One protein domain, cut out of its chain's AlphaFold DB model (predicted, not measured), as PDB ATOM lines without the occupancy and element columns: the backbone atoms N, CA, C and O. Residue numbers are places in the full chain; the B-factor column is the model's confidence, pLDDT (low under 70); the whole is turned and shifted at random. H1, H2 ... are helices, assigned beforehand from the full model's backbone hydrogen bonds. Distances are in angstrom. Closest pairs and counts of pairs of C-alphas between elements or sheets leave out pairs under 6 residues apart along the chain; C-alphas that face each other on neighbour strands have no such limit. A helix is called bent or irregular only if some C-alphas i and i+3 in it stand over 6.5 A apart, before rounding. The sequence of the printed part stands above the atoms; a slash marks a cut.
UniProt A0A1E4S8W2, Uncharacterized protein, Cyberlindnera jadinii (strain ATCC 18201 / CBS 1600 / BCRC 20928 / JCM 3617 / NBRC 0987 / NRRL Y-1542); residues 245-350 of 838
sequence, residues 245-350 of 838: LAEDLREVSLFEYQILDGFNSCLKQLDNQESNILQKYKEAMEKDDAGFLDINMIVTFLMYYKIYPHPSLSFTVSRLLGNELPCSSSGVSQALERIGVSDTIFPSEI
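What this domain is: This is residues 245 to 350 of the 838 residues of an uncharacterized protein of Cyberlindnera jadinii (strain ATCC 18201 / CBS 1600 / BCRC 20928 / JCM 3617 / NBRC 0987 / NRRL Y-1542) (UniProt A0A1E4S8W2). The long helix H4 runs across a body of crossed helices, with H1 crossing it on one side and H6 packed on its later part. H2 packs on H5, while H3 joins the end of H2 to the beginning of H4 and touches no helix. The 106 printed residues have six named helices, H1 to H6 in order, and no named strand; the class is all helix. The whole is compact, with a radius of gyration of the C-alphas of 12.9 A and spans of 35 by 28 by 27 A.

Where its parts are: H4, residues 290 to 307, is 26.9 A long, from C-alpha 290 at (0.433, -38.525, -37.489) to C-alpha 307 at (27.054, -41.575, -34.697). H1 is residues 245 to 254, H2 257 to 270 with 20.2 A, H3 276 to 285, H5 311 to 321 and H6 329 to 338. H5 is only just irregular: C-alphas 312 and 315 are 6.9 A apart.

How they stand to each other: H4 touches H1 with residues 294 to 301 alone, the closest C-alphas being those of Asp 248 and Met 297, 5.3 A apart; at 73 degrees they are only just about perpendicular. H4 touches H6 with residues 299 to 307 alone, closest at C-alphas Lys 306 and Ser 329, 4.3 A. H2 touches H5 with residues 260 to 264 alone, closest at C-alphas Asn 264 and Leu 320, 5.4 A, at a steep tilt of 53 degrees. H3 is close to but not clearly touching H4, with C-alphas Met 285 and Phe 292 6.5 A apart. Every O i to N i+4 pair is within hydrogen-bond range in H1, H2, H3 and H6; H4 has 12 of 14 and H5 5 of 7.

The domain as a whole: The two farthest C-alphas, of Lys 287 and Pro 311, are 35.4 A apart. The printed part has no cut, and no link is long. Residues 339 to 350 have no named element. The pLDDT is under 70 in residues 271 to 292 and 342 to 350.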
ATOM      1  N   LEU A 245      14.635 -42.189 -26.932       89.12
ATOM      2  CA  LEU A 245      15.505 -42.659 -28.011       89.12
ATOM      3  C   LEU A 245      15.407 -44.178 -28.188       89.12
ATOM      4  O   LEU A 245      15.322 -44.665 -29.310       89.12
ATOM      5  N   ALA A 246      15.419 -44.947 -27.100       91.88
ATOM      6  CA  ALA A 246      15.311 -46.400 -27.180       91.88
ATOM      7  C   ALA A 246      13.951 -46.855 -27.742       91.88
ATOM      8  O   ALA A 246      13.883 -47.888 -28.410       91.88
ATOM      9  N   GLU A 247      12.874 -46.117 -27.466       91.88
ATOM     10  CA  GLU A 247      11.550 -46.332 -28.054       91.88
ATOM     11  C   GLU A 247      11.552 -46.002 -29.552       91.88
ATOM     12  O   GLU A 247      11.245 -46.894 -30.345       91.88
ATOM     13  N   ASP A 248      12.024 -44.815 -29.949       91.56
ATOM     14  CA  ASP A 248      12.149 -44.406 -31.358       91.56
ATOM     15  C   ASP A 248      12.942 -45.438 -32.178       91.56
ATOM     16  O   ASP A 248      12.527 -45.859 -33.262       91.56
ATOM     17  N   LEU A 249      14.079 -45.908 -31.646       93.56
ATOM     18  CA  LEU A 249      14.933 -46.870 -32.342       93.56
ATOM     19  C   LEU A 249      14.230 -48.211 -32.590       93.56
ATOM     20  O   LEU A 249      14.416 -48.837 -33.643       93.56
ATOM     21  N   ARG A 250      13.436 -48.665 -31.616       94.38
ATOM     22  CA  ARG A 250      12.667 -49.909 -31.722       94.38
ATOM     23  C   ARG A 250      11.510 -49.762 -32.689       94.38
ATOM     24  O   ARG A 250      11.343 -50.643 -33.525       94.38
ATOM     25  N   GLU A 251      10.754 -48.673 -32.588       94.06
ATOM     26  CA  GLU A 251       9.604 -48.415 -33.453       94.06
ATOM     27  C   GLU A 251      10.032 -48.385 -34.923       94.06
ATOM     28  O   GLU A 251       9.514 -49.163 -35.724       94.06
ATOM     29  N   VAL A 252      11.085 -47.635 -35.271       93.94
ATOM     30  CA  VAL A 252      11.601 -47.592 -36.656       93.94
ATOM     31  C   VAL A 252      12.065 -48.965 -37.143       93.94
ATOM     32  O   VAL A 252      11.873 -49.317 -38.306       93.94
ATOM     33  N   SER A 253      12.645 -49.779 -36.260       92.44
ATOM     34  CA  SER A 253      13.069 -51.145 -36.605       92.44
ATOM     35  C   SER A 253      11.902 -52.117 -36.797       92.44
ATOM     36  O   SER A 253      12.098 -53.198 -37.355       92.44
ATOM     37  N   LEU A 254      10.703 -51.752 -36.337       93.56
ATOM     38  CA  LEU A 254       9.464 -52.510 -36.484       93.56
ATOM     39  C   LEU A 254       8.541 -51.952 -37.579       93.56
ATOM     40  O   LEU A 254       7.531 -52.592 -37.882       93.56
ATOM     41  N   PHE A 255       8.871 -50.807 -38.185       92.06
ATOM     42  CA  PHE A 255       8.075 -50.214 -39.257       92.06
ATOM     43  C   PHE A 255       7.851 -51.180 -40.421       92.06
ATOM     44  O   PHE A 255       8.731 -51.941 -40.835       92.06
ATOM     45  N   GLU A 256       6.648 -51.115 -40.990       89.56
ATOM     46  CA  GLU A 256       6.320 -51.868 -42.192       89.56
ATOM     47  C   GLU A 256       7.183 -51.405 -43.371       89.56
ATOM     48  O   GLU A 256       7.466 -50.215 -43.536       89.56
ATOM     49  N   TYR A 257       7.536 -52.341 -44.258       87.50
ATOM     50  CA  TYR A 257       8.366 -52.059 -45.435       87.50
ATOM     51  C   TYR A 257       7.848 -50.889 -46.281       87.50
ATOM     52  O   TYR A 257       8.642 -50.129 -46.819       87.50
ATOM     53  N   GLN A 258       6.527 -50.702 -46.352       83.94
ATOM     54  CA  GLN A 258       5.904 -49.622 -47.121       83.94
ATOM     55  C   GLN A 258       6.269 -48.227 -46.595       83.94
ATOM     56  O   GLN A 258       6.412 -47.302 -47.390       83.94
ATOM     57  N   ILE A 259       6.443 -48.074 -45.278       84.50
ATOM     58  CA  ILE A 259       6.816 -46.799 -44.653       84.50
ATOM     59  C   ILE A 259       8.276 -46.476 -44.988       84.50
ATOM     60  O   ILE A 259       8.582 -45.376 -45.447       84.50
ATOM     61  N   LEU A 260       9.167 -47.462 -44.831       86.06
ATOM     62  CA  LEU A 260      10.598 -47.313 -45.120       86.06
ATOM     63  C   LEU A 260      10.855 -47.055 -46.616       86.06
ATOM     64  O   LEU A 260      11.606 -46.144 -46.969       86.06
ATOM     65  N   ASP A 261      10.185 -47.802 -47.500       84.44
ATOM     66  CA  ASP A 261      10.270 -47.615 -48.956       84.44
ATOM     67  C   ASP A 261       9.640 -46.279 -49.393       84.44
ATOM     68  O   ASP A 261      10.112 -45.638 -50.339       84.44
ATOM     69  N   GLY A 262       8.597 -45.829 -48.686       84.12
ATOM     70  CA  GLY A 262       7.994 -44.511 -48.858       84.12
ATOM     71  C   GLY A 262       8.982 -43.388 -48.545       84.12
ATOM     72  O   GLY A 262       9.155 -42.486 -49.364       84.12
ATOM     73  N   PHE A 263       9.698 -43.482 -47.421       85.31
ATOM     74  CA  PHE A 263      10.749 -42.526 -47.058       85.31
ATOM     75  C   PHE A 263      11.885 -42.491 -48.091       85.31
ATOM     76  O   PHE A 263      12.263 -41.417 -48.559       85.31
ATOM     77  N   ASN A 264      12.376 -43.654 -48.523       86.19
ATOM     78  CA  ASN A 264      13.390 -43.757 -49.575       86.19
ATOM     79  C   ASN A 264      12.913 -43.117 -50.893       86.19
ATOM     80  O   ASN A 264      13.622 -42.334 -51.523       86.19
ATOM     81  N   SER A 265      11.663 -43.370 -51.286       83.31
ATOM     82  CA  SER A 265      11.066 -42.742 -52.471       83.31
ATOM     83  C   SER A 265      11.011 -41.215 -52.351       83.31
ATOM     84  O   SER A 265      11.278 -40.521 -53.331       83.31
ATOM     85  N   CYS A 266      10.723 -40.685 -51.157       79.44
ATOM     86  CA  CYS A 266      10.785 -39.249 -50.881       79.44
ATOM     87  C   CYS A 266      12.214 -38.699 -51.019       79.44
ATOM     88  O   CYS A 266      12.391 -37.666 -51.663       79.44
ATOM     89  N   LEU A 267      13.231 -39.400 -50.498       80.19
ATOM     90  CA  LEU A 267      14.638 -39.007 -50.667       80.19
ATOM     91  C   LEU A 267      15.027 -38.883 -52.147       80.19
ATOM     92  O   LEU A 267      15.648 -37.898 -52.534       80.19
ATOM     93  N   LYS A 268      14.602 -39.826 -52.993       82.19
ATOM     94  CA  LYS A 268      14.866 -39.791 -54.446       82.19
ATOM     95  C   LYS A 268      14.150 -38.655 -55.171       82.19
ATOM     96  O   LYS A 268      14.606 -38.173 -56.206       82.19
ATOM     97  N   GLN A 269      12.983 -38.250 -54.676       77.50
ATOM     98  CA  GLN A 269      12.233 -37.140 -55.261       77.50
ATOM     99  C   GLN A 269      12.869 -35.785 -54.942       77.50
ATOM    100  O   GLN A 269      12.781 -34.885 -55.776       77.50
ATOM    101  N   LEU A 270      13.540 -35.651 -53.791       74.50
ATOM    102  CA  LEU A 270      14.263 -34.429 -53.420       74.50
ATOM    103  C   LEU A 270      15.409 -34.110 -54.391       74.50
ATOM    104  O   LEU A 270      15.621 -32.939 -54.689       74.50
ATOM    105  N   ASP A 271      16.052 -35.123 -54.978       67.00
ATOM    106  CA  ASP A 271      17.084 -34.929 -56.010       67.00
ATOM    107  C   ASP A 271      16.518 -34.382 -57.339       67.00
ATOM    108  O   ASP A 271      17.258 -33.849 -58.163       67.00
ATOM    109  N   ASN A 272      15.204 -34.515 -57.571       66.25
ATOM    110  CA  ASN A 272      14.558 -34.212 -58.853       66.25
ATOM    111  C   ASN A 272      13.662 -32.958 -58.832       66.25
ATOM    112  O   ASN A 272      13.263 -32.481 -59.897       66.25
ATOM    113  N   GLN A 273      13.301 -32.432 -57.656       57.03
ATOM    114  CA  GLN A 273      12.480 -31.225 -57.514       57.03
ATOM    115  C   GLN A 273      12.983 -30.339 -56.370       57.03
ATOM    116  O   GLN A 273      12.702 -30.592 -55.199       57.03
ATOM    117  N   GLU A 274      13.658 -29.241 -56.713       53.00
ATOM    118  CA  GLU A 274      14.007 -28.198 -55.749       53.00
ATOM    119  C   GLU A 274      12.728 -27.523 -55.204       53.00
ATOM    120  O   GLU A 274      11.851 -27.098 -55.957       53.00
ATOM    121  N   SER A 275      12.644 -27.389 -53.877       54.38
ATOM    122  CA  SER A 275      11.727 -26.555 -53.067       54.38
ATOM    123  C   SER A 275      10.385 -27.127 -52.565       54.38
ATOM    124  O   SER A 275      10.103 -26.982 -51.376       54.38
ATOM    125  N   ASN A 276       9.547 -27.798 -53.363       52.47
ATOM    126  CA  ASN A 276       8.130 -27.957 -52.962       52.47
ATOM    127  C   ASN A 276       7.850 -29.105 -51.958       52.47
ATOM    128  O   ASN A 276       6.882 -29.045 -51.203       52.47
ATOM    129  N   ILE A 277       8.682 -30.152 -51.915       53.88
ATOM    130  CA  ILE A 277       8.509 -31.293 -50.986       53.88
ATOM    131  C   ILE A 277       9.098 -30.975 -49.610       53.88
ATOM    132  O   ILE A 277       8.449 -31.222 -48.600       53.88
ATOM    133  N   LEU A 278      10.282 -30.355 -49.568       54.66
ATOM    134  CA  LEU A 278      10.919 -29.919 -48.324       54.66
ATOM    135  C   LEU A 278      10.077 -28.850 -47.609       54.66
ATOM    136  O   LEU A 278       9.978 -28.845 -46.387       54.66
ATOM    137  N   GLN A 279       9.436 -27.963 -48.375       58.56
ATOM    138  CA  GLN A 279       8.523 -26.961 -47.838       58.56
ATOM    139  C   GLN A 279       7.214 -27.583 -47.341       58.56
ATOM    140  O   GLN A 279       6.790 -27.257 -46.241       58.56
ATOM    141  N   LYS A 280       6.631 -28.558 -48.054       59.50
ATOM    142  CA  LYS A 280       5.493 -29.347 -47.541       59.50
ATOM    143  C   LYS A 280       5.843 -30.153 -46.293       59.50
ATOM    144  O   LYS A 280       5.003 -30.304 -45.417       59.50
ATOM    145  N   TYR A 281       7.073 -30.655 -46.210       58.09
ATOM    146  CA  TYR A 281       7.597 -31.331 -45.032       58.09
ATOM    147  C   TYR A 281       7.712 -30.356 -43.850       58.09
ATOM    148  O   TYR A 281       7.153 -30.634 -42.795       58.09
ATOM    149  N   LYS A 282       8.308 -29.171 -44.053       59.72
ATOM    150  CA  LYS A 282       8.356 -28.075 -43.064       59.72
ATOM    151  C   LYS A 282       6.959 -27.601 -42.633       59.72
ATOM    152  O   LYS A 282       6.711 -27.445 -41.446       59.72
ATOM    153  N   GLU A 283       6.023 -27.446 -43.568       59.41
ATOM    154  CA  GLU A 283       4.624 -27.075 -43.295       59.41
ATOM    155  C   GLU A 283       3.842 -28.183 -42.566       59.41
ATOM    156  O   GLU A 283       2.891 -27.891 -41.840       59.41
ATOM    157  N   ALA A 284       4.220 -29.453 -42.744       56.06
ATOM    158  CA  ALA A 284       3.676 -30.577 -41.984       56.06
ATOM    159  C   ALA A 284       4.257 -30.647 -40.560       56.06
ATOM    160  O   ALA A 284       3.520 -31.010 -39.642       56.06
ATOM    161  N   MET A 285       5.518 -30.222 -40.347       51.28
ATOM    162  CA  MET A 285       6.097 -30.061 -38.999       51.28
ATOM    163  C   MET A 285       5.257 -29.114 -38.129       51.28
ATOM    164  O   MET A 285       5.132 -29.323 -36.927       51.28
ATOM    165  N   GLU A 286       4.652 -28.085 -38.731       58.44
ATOM    166  CA  GLU A 286       3.823 -27.102 -38.021       58.44
ATOM    167  C   GLU A 286       2.404 -27.608 -37.689       58.44
ATOM    168  O   GLU A 286       1.706 -26.983 -36.887       58.44
ATOM    169  N   LYS A 287       1.948 -28.721 -38.291       56.25
ATOM    170  CA  LYS A 287       0.536 -29.161 -38.250       56.25
ATOM    171  C   LYS A 287       0.230 -30.392 -37.381       56.25
ATOM    172  O   LYS A 287      -0.944 -30.734 -37.271       56.25
ATOM    173  N   ASP A 288       1.221 -30.994 -36.715       55.88
ATOM    174  CA  ASP A 288       1.053 -32.130 -35.774       55.88
ATOM    175  C   ASP A 288       0.314 -33.344 -36.405       55.88
ATOM    176  O   ASP A 288      -0.541 -33.981 -35.783       55.88
ATOM    177  N   ASP A 289       0.617 -33.648 -37.676       64.06
ATOM    178  CA  ASP A 289       0.052 -34.785 -38.424       64.06
ATOM    179  C   ASP A 289       0.699 -36.123 -38.010       64.06
ATOM    180  O   ASP A 289       1.902 -36.206 -37.792       64.06
ATOM    181  N   ALA A 290      -0.066 -37.221 -37.962       60.50
ATOM    182  CA  ALA A 290       0.433 -38.525 -37.489       60.50
ATOM    183  C   ALA A 290       1.637 -39.073 -38.289       60.50
ATOM    184  O   ALA A 290       2.535 -39.666 -37.700       60.50
ATOM    185  N   GLY A 291       1.703 -38.819 -39.603       61.09
ATOM    186  CA  GLY A 291       2.846 -39.219 -40.437       61.09
ATOM    187  C   GLY A 291       4.134 -38.430 -40.161       61.09
ATOM    188  O   GLY A 291       5.205 -38.833 -40.608       61.09
ATOM    189  N   PHE A 292       4.059 -37.318 -39.423       67.56
ATOM    190  CA  PHE A 292       5.235 -36.554 -39.004       67.56
ATOM    191  C   PHE A 292       6.018 -37.270 -37.898       67.56
ATOM    192  O   PHE A 292       7.249 -37.257 -37.921       67.56
ATOM    193  N   LEU A 293       5.314 -37.933 -36.971       71.62
ATOM    194  CA  LEU A 293       5.945 -38.682 -35.885       71.62
ATOM    195  C   LEU A 293       6.873 -39.768 -36.450       71.62
ATOM    196  O   LEU A 293       8.024 -39.860 -36.033       71.62
ATOM    197  N   ASP A 294       6.412 -40.499 -37.469       81.25
ATOM    198  CA  ASP A 294       7.178 -41.562 -38.130       81.25
ATOM    199  C   ASP A 294       8.462 -41.040 -38.779       81.25
ATOM    200  O   ASP A 294       9.526 -41.643 -38.638       81.25
ATOM    201  N   ILE A 295       8.397 -39.892 -39.461       80.06
ATOM    202  CA  ILE A 295       9.584 -39.328 -40.109       80.06
ATOM    203  C   ILE A 295      10.559 -38.786 -39.063       80.06
ATOM    204  O   ILE A 295      11.759 -38.997 -39.208       80.06
ATOM    205  N   ASN A 296      10.079 -38.128 -38.005       81.56
ATOM    206  CA  ASN A 296      10.957 -37.659 -36.935       81.56
ATOM    207  C   ASN A 296      11.694 -38.829 -36.267       81.56
ATOM    208  O   ASN A 296      12.906 -38.757 -36.088       81.56
ATOM    209  N   MET A 297      10.996 -39.938 -36.000       87.94
ATOM    210  CA  MET A 297      11.619 -41.166 -35.502       87.94
ATOM    211  C   MET A 297      12.672 -41.712 -36.485       87.94
ATOM    212  O   MET A 297      13.779 -42.050 -36.068       87.94
ATOM    213  N   ILE A 298      12.384 -41.743 -37.796       90.44
ATOM    214  CA  ILE A 298      13.353 -42.157 -38.832       90.44
ATOM    215  C   ILE A 298      14.584 -41.245 -38.846       90.44
ATOM    216  O   ILE A 298      15.709 -41.734 -38.937       90.44
ATOM    217  N   VAL A 299      14.395 -39.928 -38.750       87.69
ATOM    218  CA  VAL A 299      15.500 -38.964 -38.692       87.69
ATOM    219  C   VAL A 299      16.342 -39.210 -37.443       87.69
ATOM    220  O   VAL A 299      17.554 -39.370 -37.571       87.69
ATOM    221  N   THR A 300      15.722 -39.349 -36.267       87.31
ATOM    222  CA  THR A 300      16.409 -39.719 -35.020       87.31
ATOM    223  C   THR A 300      17.195 -41.024 -35.180       87.31
ATOM    224  O   THR A 300      18.360 -41.095 -34.784       87.31
ATOM    225  N   PHE A 301      16.609 -42.042 -35.816       92.38
ATOM    226  CA  PHE A 301      17.253 -43.329 -36.088       92.38
ATOM    227  C   PHE A 301      18.479 -43.194 -37.001       92.38
ATOM    228  O   PHE A 301      19.534 -43.769 -36.725       92.38
ATOM    229  N   LEU A 302      18.372 -42.413 -38.076       91.75
ATOM    230  CA  LEU A 302      19.485 -42.142 -38.985       91.75
ATOM    231  C   LEU A 302      20.592 -41.350 -38.281       91.75
ATOM    232  O   LEU A 302      21.760 -41.720 -38.368       91.75
ATOM    233  N   MET A 303      20.246 -40.318 -37.513       87.50
ATOM    234  CA  MET A 303      21.215 -39.568 -36.706       87.50
ATOM    235  C   MET A 303      21.932 -40.470 -35.697       87.50
ATOM    236  O   MET A 303      23.151 -40.376 -35.544       87.50
ATOM    237  N   TYR A 304      21.199 -41.398 -35.076       89.06
ATOM    238  CA  TYR A 304      21.773 -42.405 -34.190       89.06
ATOM    239  C   TYR A 304      22.786 -43.286 -34.908       89.06
ATOM    240  O   TYR A 304      23.927 -43.397 -34.464       89.06
ATOM    241  N   TYR A 305      22.404 -43.860 -36.048       90.88
ATOM    242  CA  TYR A 305      23.290 -44.725 -36.817       90.88
ATOM    243  C   TYR A 305      24.507 -43.985 -37.380       90.88
ATOM    244  O   TYR A 305      25.594 -44.555 -37.434       90.88
ATOM    245  N   LYS A 306      24.358 -42.712 -37.771       86.50
ATOM    246  CA  LYS A 306      25.489 -41.873 -38.194       86.50
ATOM    247  C   LYS A 306      26.573 -41.846 -37.111       86.50
ATOM    248  O   LYS A 306      27.758 -41.937 -37.426       86.50
ATOM    249  N   ILE A 307      26.161 -41.707 -35.852       80.81
ATOM    250  CA  ILE A 307      27.054 -41.575 -34.697       80.81
ATOM    251  C   ILE A 307      27.541 -42.939 -34.190       80.81
ATOM    252  O   ILE A 307      28.675 -43.051 -33.732       80.81
ATOM    253  N   TYR A 308      26.688 -43.958 -34.249       86.56
ATOM    254  CA  TYR A 308      26.971 -45.308 -33.775       86.56
ATOM    255  C   TYR A 308      26.500 -46.344 -34.810       86.56
ATOM    256  O   TYR A 308      25.422 -46.934 -34.666       86.56
ATOM    257  N   PRO A 309      27.283 -46.557 -35.885       87.75
ATOM    258  CA  PRO A 309      26.947 -47.548 -36.895       87.75
ATOM    259  C   PRO A 309      27.062 -48.943 -36.283       87.75
ATOM    260  O   PRO A 309      28.141 -49.382 -35.893       87.75
ATOM    261  N   HIS A 310      25.934 -49.648 -36.188       90.81
ATOM    262  CA  HIS A 310      25.879 -50.967 -35.564       90.81
ATOM    263  C   HIS A 310      25.349 -52.034 -36.540       90.81
ATOM    264  O   HIS A 310      24.335 -51.799 -37.216       90.81
ATOM    265  N   PRO A 311      25.946 -53.244 -36.599       90.19
ATOM    266  CA  PRO A 311      25.503 -54.305 -37.506       90.19
ATOM    267  C   PRO A 311      24.010 -54.639 -37.381       90.19
ATOM    268  O   PRO A 311      23.318 -54.739 -38.392       90.19
ATOM    269  N   SER A 312      23.478 -54.715 -36.155       90.69
ATOM    270  CA  SER A 312      22.052 -55.010 -35.922       90.69
ATOM    271  C   SER A 312      21.087 -53.941 -36.453       90.69
ATOM    272  O   SER A 312      19.913 -54.242 -36.631       90.69
ATOM    273  N   LEU A 313      21.558 -52.715 -36.707       93.62
ATOM    274  CA  LEU A 313      20.749 -51.618 -37.256       93.62
ATOM    275  C   LEU A 313      20.917 -51.469 -38.776       93.62
ATOM    276  O   LEU A 313      20.087 -50.850 -39.442       93.62
ATOM    277  N   SER A 314      21.976 -52.059 -39.341       92.25
ATOM    278  CA  SER A 314      22.377 -51.861 -40.740       92.25
ATOM    279  C   SER A 314      21.326 -52.360 -41.734       92.25
ATOM    280  O   SER A 314      21.160 -51.783 -42.804       92.25
ATOM    281  N   PHE A 315      20.548 -53.386 -41.371       93.25
ATOM    282  CA  PHE A 315      19.428 -53.837 -42.199       93.25
ATOM    283  C   PHE A 315      18.381 -52.729 -42.389       93.25
ATOM    284  O   PHE A 315      18.039 -52.404 -43.526       93.25
ATOM    285  N   THR A 316      17.924 -52.104 -41.301       94.25
ATOM    286  CA  THR A 316      16.944 -51.008 -41.338       94.25
ATOM    287  C   THR A 316      17.487 -49.807 -42.116       94.25
ATOM    288  O   THR A 316      16.796 -49.266 -42.978       94.25
ATOM    289  N   VAL A 317      18.758 -49.445 -41.905       94.19
ATOM    290  CA  VAL A 317      19.411 -48.347 -42.642       94.19
ATOM    291  C   VAL A 317      19.511 -48.636 -44.134       94.19
ATOM    292  O   VAL A 317      19.148 -47.787 -44.942       94.19
ATOM    293  N   SER A 318      19.941 -49.838 -44.524       93.50
ATOM    294  CA  SER A 318      20.044 -50.213 -45.941       93.50
ATOM    295  C   SER A 318      18.701 -50.109 -46.676       93.50
ATOM    296  O   SER A 318      18.662 -49.813 -47.867       93.50
ATOM    297  N   ARG A 319      17.581 -50.290 -45.964       90.50
ATOM    298  CA  ARG A 319      16.230 -50.094 -46.510       90.50
ATOM    299  C   ARG A 319      15.868 -48.622 -46.651       90.50
ATOM    300  O   ARG A 319      15.406 -48.226 -47.719       90.50
ATOM    301  N   LEU A 320      16.129 -47.828 -45.612       92.25
ATOM    302  CA  LEU A 320      15.900 -46.380 -45.618       92.25
ATOM    303  C   LEU A 320      16.697 -45.671 -46.723       92.25
ATOM    304  O   LEU A 320      16.162 -44.796 -47.396       92.25
ATOM    305  N   LEU A 321      17.957 -46.067 -46.923       91.00
ATOM    306  CA  LEU A 321      18.865 -45.474 -47.911       91.00
ATOM    307  C   LEU A 321      18.729 -46.077 -49.320       91.00
ATOM    308  O   LEU A 321      19.067 -45.438 -50.315       91.00
ATOM    309  N   GLY A 322      18.252 -47.320 -49.424       88.31
ATOM    310  CA  GLY A 322      18.238 -48.071 -50.675       88.31
ATOM    311  C   GLY A 322      19.638 -48.377 -51.215       88.31
ATOM    312  O   GLY A 322      20.615 -48.440 -50.480       88.31
ATOM    313  N   ASN A 323      19.729 -48.576 -52.534       87.00
ATOM    314  CA  ASN A 323      20.983 -48.926 -53.218       87.00
ATOM    315  C   ASN A 323      21.814 -47.706 -53.659       87.00
ATOM    316  O   ASN A 323      22.886 -47.884 -54.229       87.00
ATOM    317  N   GLU A 324      21.299 -46.487 -53.488       82.62
ATOM    318  CA  GLU A 324      21.932 -45.266 -54.011       82.62
ATOM    319  C   GLU A 324      22.977 -44.699 -53.054       82.62
ATOM    320  O   GLU A 324      23.995 -44.170 -53.497       82.62
ATOM    321  N   LEU A 325      22.739 -44.836 -51.750       85.75
ATOM    322  CA  LEU A 325      23.643 -44.367 -50.710       85.75
ATOM    323  C   LEU A 325      24.248 -45.566 -49.970       85.75
ATOM    324  O   LEU A 325      23.537 -46.527 -49.663       85.75
ATOM    325  N   PRO A 326      25.556 -45.538 -49.661       87.38
ATOM    326  CA  PRO A 326      26.190 -46.620 -48.921       87.38
ATOM    327  C   PRO A 326      25.612 -46.709 -47.504       87.38
ATOM    328  O   PRO A 326      25.426 -45.685 -46.847       87.38
ATOM    329  N   CYS A 327      25.404 -47.927 -46.993       88.75
ATOM    330  CA  CYS A 327      25.010 -48.178 -45.600       88.75
ATOM    331  C   CYS A 327      26.187 -47.900 -44.647       88.75
ATOM    332  O   CYS A 327      26.806 -48.805 -44.100       88.75
ATOM    333  N   SER A 328      26.534 -46.624 -44.525       85.62
ATOM    334  CA  SER A 328      27.679 -46.096 -43.790       85.62
ATOM    335  C   SER A 328      27.314 -44.739 -43.190       85.62
ATOM    336  O   SER A 328      26.356 -44.100 -43.632       85.62
ATOM    337  N   SER A 329      28.104 -44.261 -42.229       83.31
ATOM    338  CA  SER A 329      27.917 -42.929 -41.634       83.31
ATOM    339  C   SER A 329      27.930 -41.802 -42.687       83.31
ATOM    340  O   SER A 329      27.116 -40.876 -42.629       83.31
ATOM    341  N   SER A 330      28.767 -41.930 -43.726       80.75
ATOM    342  CA  SER A 330      28.822 -40.987 -44.852       80.75
ATOM    343  C   SER A 330      27.535 -40.992 -45.687       80.75
ATOM    344  O   SER A 330      26.958 -39.934 -45.939       80.75
ATOM    345  N   GLY A 331      27.020 -42.174 -46.048       86.62
ATOM    346  CA  GLY A 331      25.769 -42.280 -46.807       86.62
ATOM    347  C   GLY A 331      24.557 -41.768 -46.028       86.62
ATOM    348  O   GLY A 331      23.717 -41.064 -46.584       86.62
ATOM    349  N   VAL A 332      24.505 -42.025 -44.717       88.88
ATOM    350  CA  VAL A 332      23.476 -41.448 -43.843       88.88
ATOM    351  C   VAL A 332      23.600 -39.928 -43.749       88.88
ATOM    352  O   VAL A 332      22.591 -39.234 -43.811       88.88
ATOM    353  N   SER A 333      24.819 -39.392 -43.649       83.75
ATOM    354  CA  SER A 333      25.042 -37.942 -43.626       83.75
ATOM    355  C   SER A 333      24.499 -37.264 -44.879       83.75
ATOM    356  O   SER A 333      23.807 -36.258 -44.768       83.75
ATOM    357  N   GLN A 334      24.743 -37.846 -46.055       82.25
ATOM    358  CA  GLN A 334      24.200 -37.334 -47.315       82.25
ATOM    359  C   GLN A 334      22.666 -37.381 -47.333       82.25
ATOM    360  O   GLN A 334      22.028 -36.434 -47.785       82.25
ATOM    361  N   ALA A 335      22.055 -38.452 -46.814       86.94
ATOM    362  CA  ALA A 335      20.599 -38.538 -46.705       86.94
ATOM    363  C   ALA A 335      20.021 -37.454 -45.781       86.94
ATOM    364  O   ALA A 335      19.026 -36.822 -46.134       86.94
ATOM    365  N   LEU A 336      20.656 -37.215 -44.629       85.81
ATOM    366  CA  LEU A 336      20.265 -36.172 -43.676       85.81
ATOM    367  C   LEU A 336      20.416 -34.762 -44.277       85.81
ATOM    368  O   LEU A 336      19.520 -33.932 -44.135       85.81
ATOM    369  N   GLU A 337      21.484 -34.500 -45.029       79.94
ATOM    370  CA  GLU A 337      21.660 -33.224 -45.731       79.94
ATOM    371  C   GLU A 337      20.567 -32.972 -46.773       79.94
ATOM    372  O   GLU A 337      20.040 -31.862 -46.847       79.94
ATOM    373  N   ARG A 338      20.169 -34.000 -47.538       81.38
ATOM    374  CA  ARG A 338      19.096 -33.883 -48.544       81.38
ATOM    375  C   ARG A 338      17.762 -33.458 -47.936       81.38
ATOM    376  O   ARG A 338      17.012 -32.718 -48.566       81.38
ATOM    377  N   ILE A 339      17.470 -33.892 -46.710       78.69
ATOM    378  CA  ILE A 339      16.259 -33.492 -45.974       78.69
ATOM    379  C   ILE A 339      16.439 -32.184 -45.186       78.69
ATOM    380  O   ILE A 339      15.522 -31.754 -44.486       78.69
ATOM    381  N   GLY A 340      17.591 -31.517 -45.313       74.06
ATOM    382  CA  GLY A 340      17.891 -30.259 -44.632       74.06
ATOM    383  C   GLY A 340      18.219 -30.414 -43.146       74.06
ATOM    384  O   GLY A 340      18.167 -29.428 -42.414       74.06
ATOM    385  N   VAL A 341      18.551 -31.627 -42.694       74.81
ATOM    386  CA  VAL A 341      19.033 -31.900 -41.336       74.81
ATOM    387  C   VAL A 341      20.558 -31.825 -41.369       74.81
ATOM    388  O   VAL A 341      21.252 -32.804 -41.627       74.81
ATOM    389  N   SER A 342      21.089 -30.620 -41.160       62.25
ATOM    390  CA  SER A 342      22.537 -30.367 -41.160       62.25
ATOM    391  C   SER A 342      23.216 -30.675 -39.829       62.25
ATOM    392  O   SER A 342      24.449 -30.676 -39.747       62.25
ATOM    393  N   ASP A 343      22.433 -30.860 -38.769       60.16
ATOM    394  CA  ASP A 343      22.956 -30.930 -37.414       60.16
ATOM    395  C   ASP A 343      23.204 -32.376 -37.014       60.16
ATOM    396  O   ASP A 343      22.344 -33.243 -37.107       60.16
ATOM    397  N   THR A 344      24.417 -32.644 -36.540       55.66
ATOM    398  CA  THR A 344      24.832 -33.943 -35.992       55.66
ATOM    399  C   THR A 344      24.325 -34.163 -34.568       55.66
ATOM    400  O   THR A 344      24.889 -34.971 -33.835       55.66
ATOM    401  N   ILE A 345      23.339 -33.383 -34.134       56.44
ATOM    402  CA  ILE A 345      22.954 -33.246 -32.736       56.44
ATOM    403  C   ILE A 345      21.569 -33.838 -32.571       56.44
ATOM    404  O   ILE A 345      20.626 -33.335 -33.172       56.44
ATOM    405  N   PHE A 346      21.440 -34.893 -31.767       56.69
ATOM    406  CA  PHE A 346      20.137 -35.478 -31.472       56.69
ATOM    407  C   PHE A 346      19.182 -34.388 -30.968       56.69
ATOM    408  O   PHE A 346      19.469 -33.790 -29.930       56.69
ATOM    409  N   PRO A 347      18.044 -34.136 -31.640       49.81
ATOM    410  CA  PRO A 347      17.075 -33.141 -31.187       49.81
ATOM    411  C   PRO A 347      16.582 -33.409 -29.760       49.81
ATOM    412  O   PRO A 347      16.297 -32.472 -29.022       49.81
ATOM    413  N   SER A 348      16.539 -34.682 -29.352       50.88
ATOM    414  CA  SER A 348      16.216 -35.114 -27.989       50.88
ATOM    415  C   SER A 348      17.318 -34.822 -26.961       50.88
ATOM    416  O   SER A 348      17.016 -34.699 -25.778       50.88
ATOM    417  N   GLU A 349      18.579 -34.671 -27.385       54.06
ATOM    418  CA  GLU A 349      19.703 -34.303 -26.511       54.06
ATOM    419  C   GLU A 349      19.918 -32.777 -26.431       54.06
ATOM    420  O   GLU A 349      20.614 -32.310 -25.527       54.06
ATOM    421  N   ILE A 350      19.292 -31.984 -27.314       54.44
ATOM    422  CA  ILE A 350      19.284 -30.516 -27.215       54.44
ATOM    423  C   ILE A 350      18.313 -30.111 -26.106       54.44
ATOM    424  O   ILE A 350      17.108 -30.345 -26.164       54.44
TER     425      ILE A 350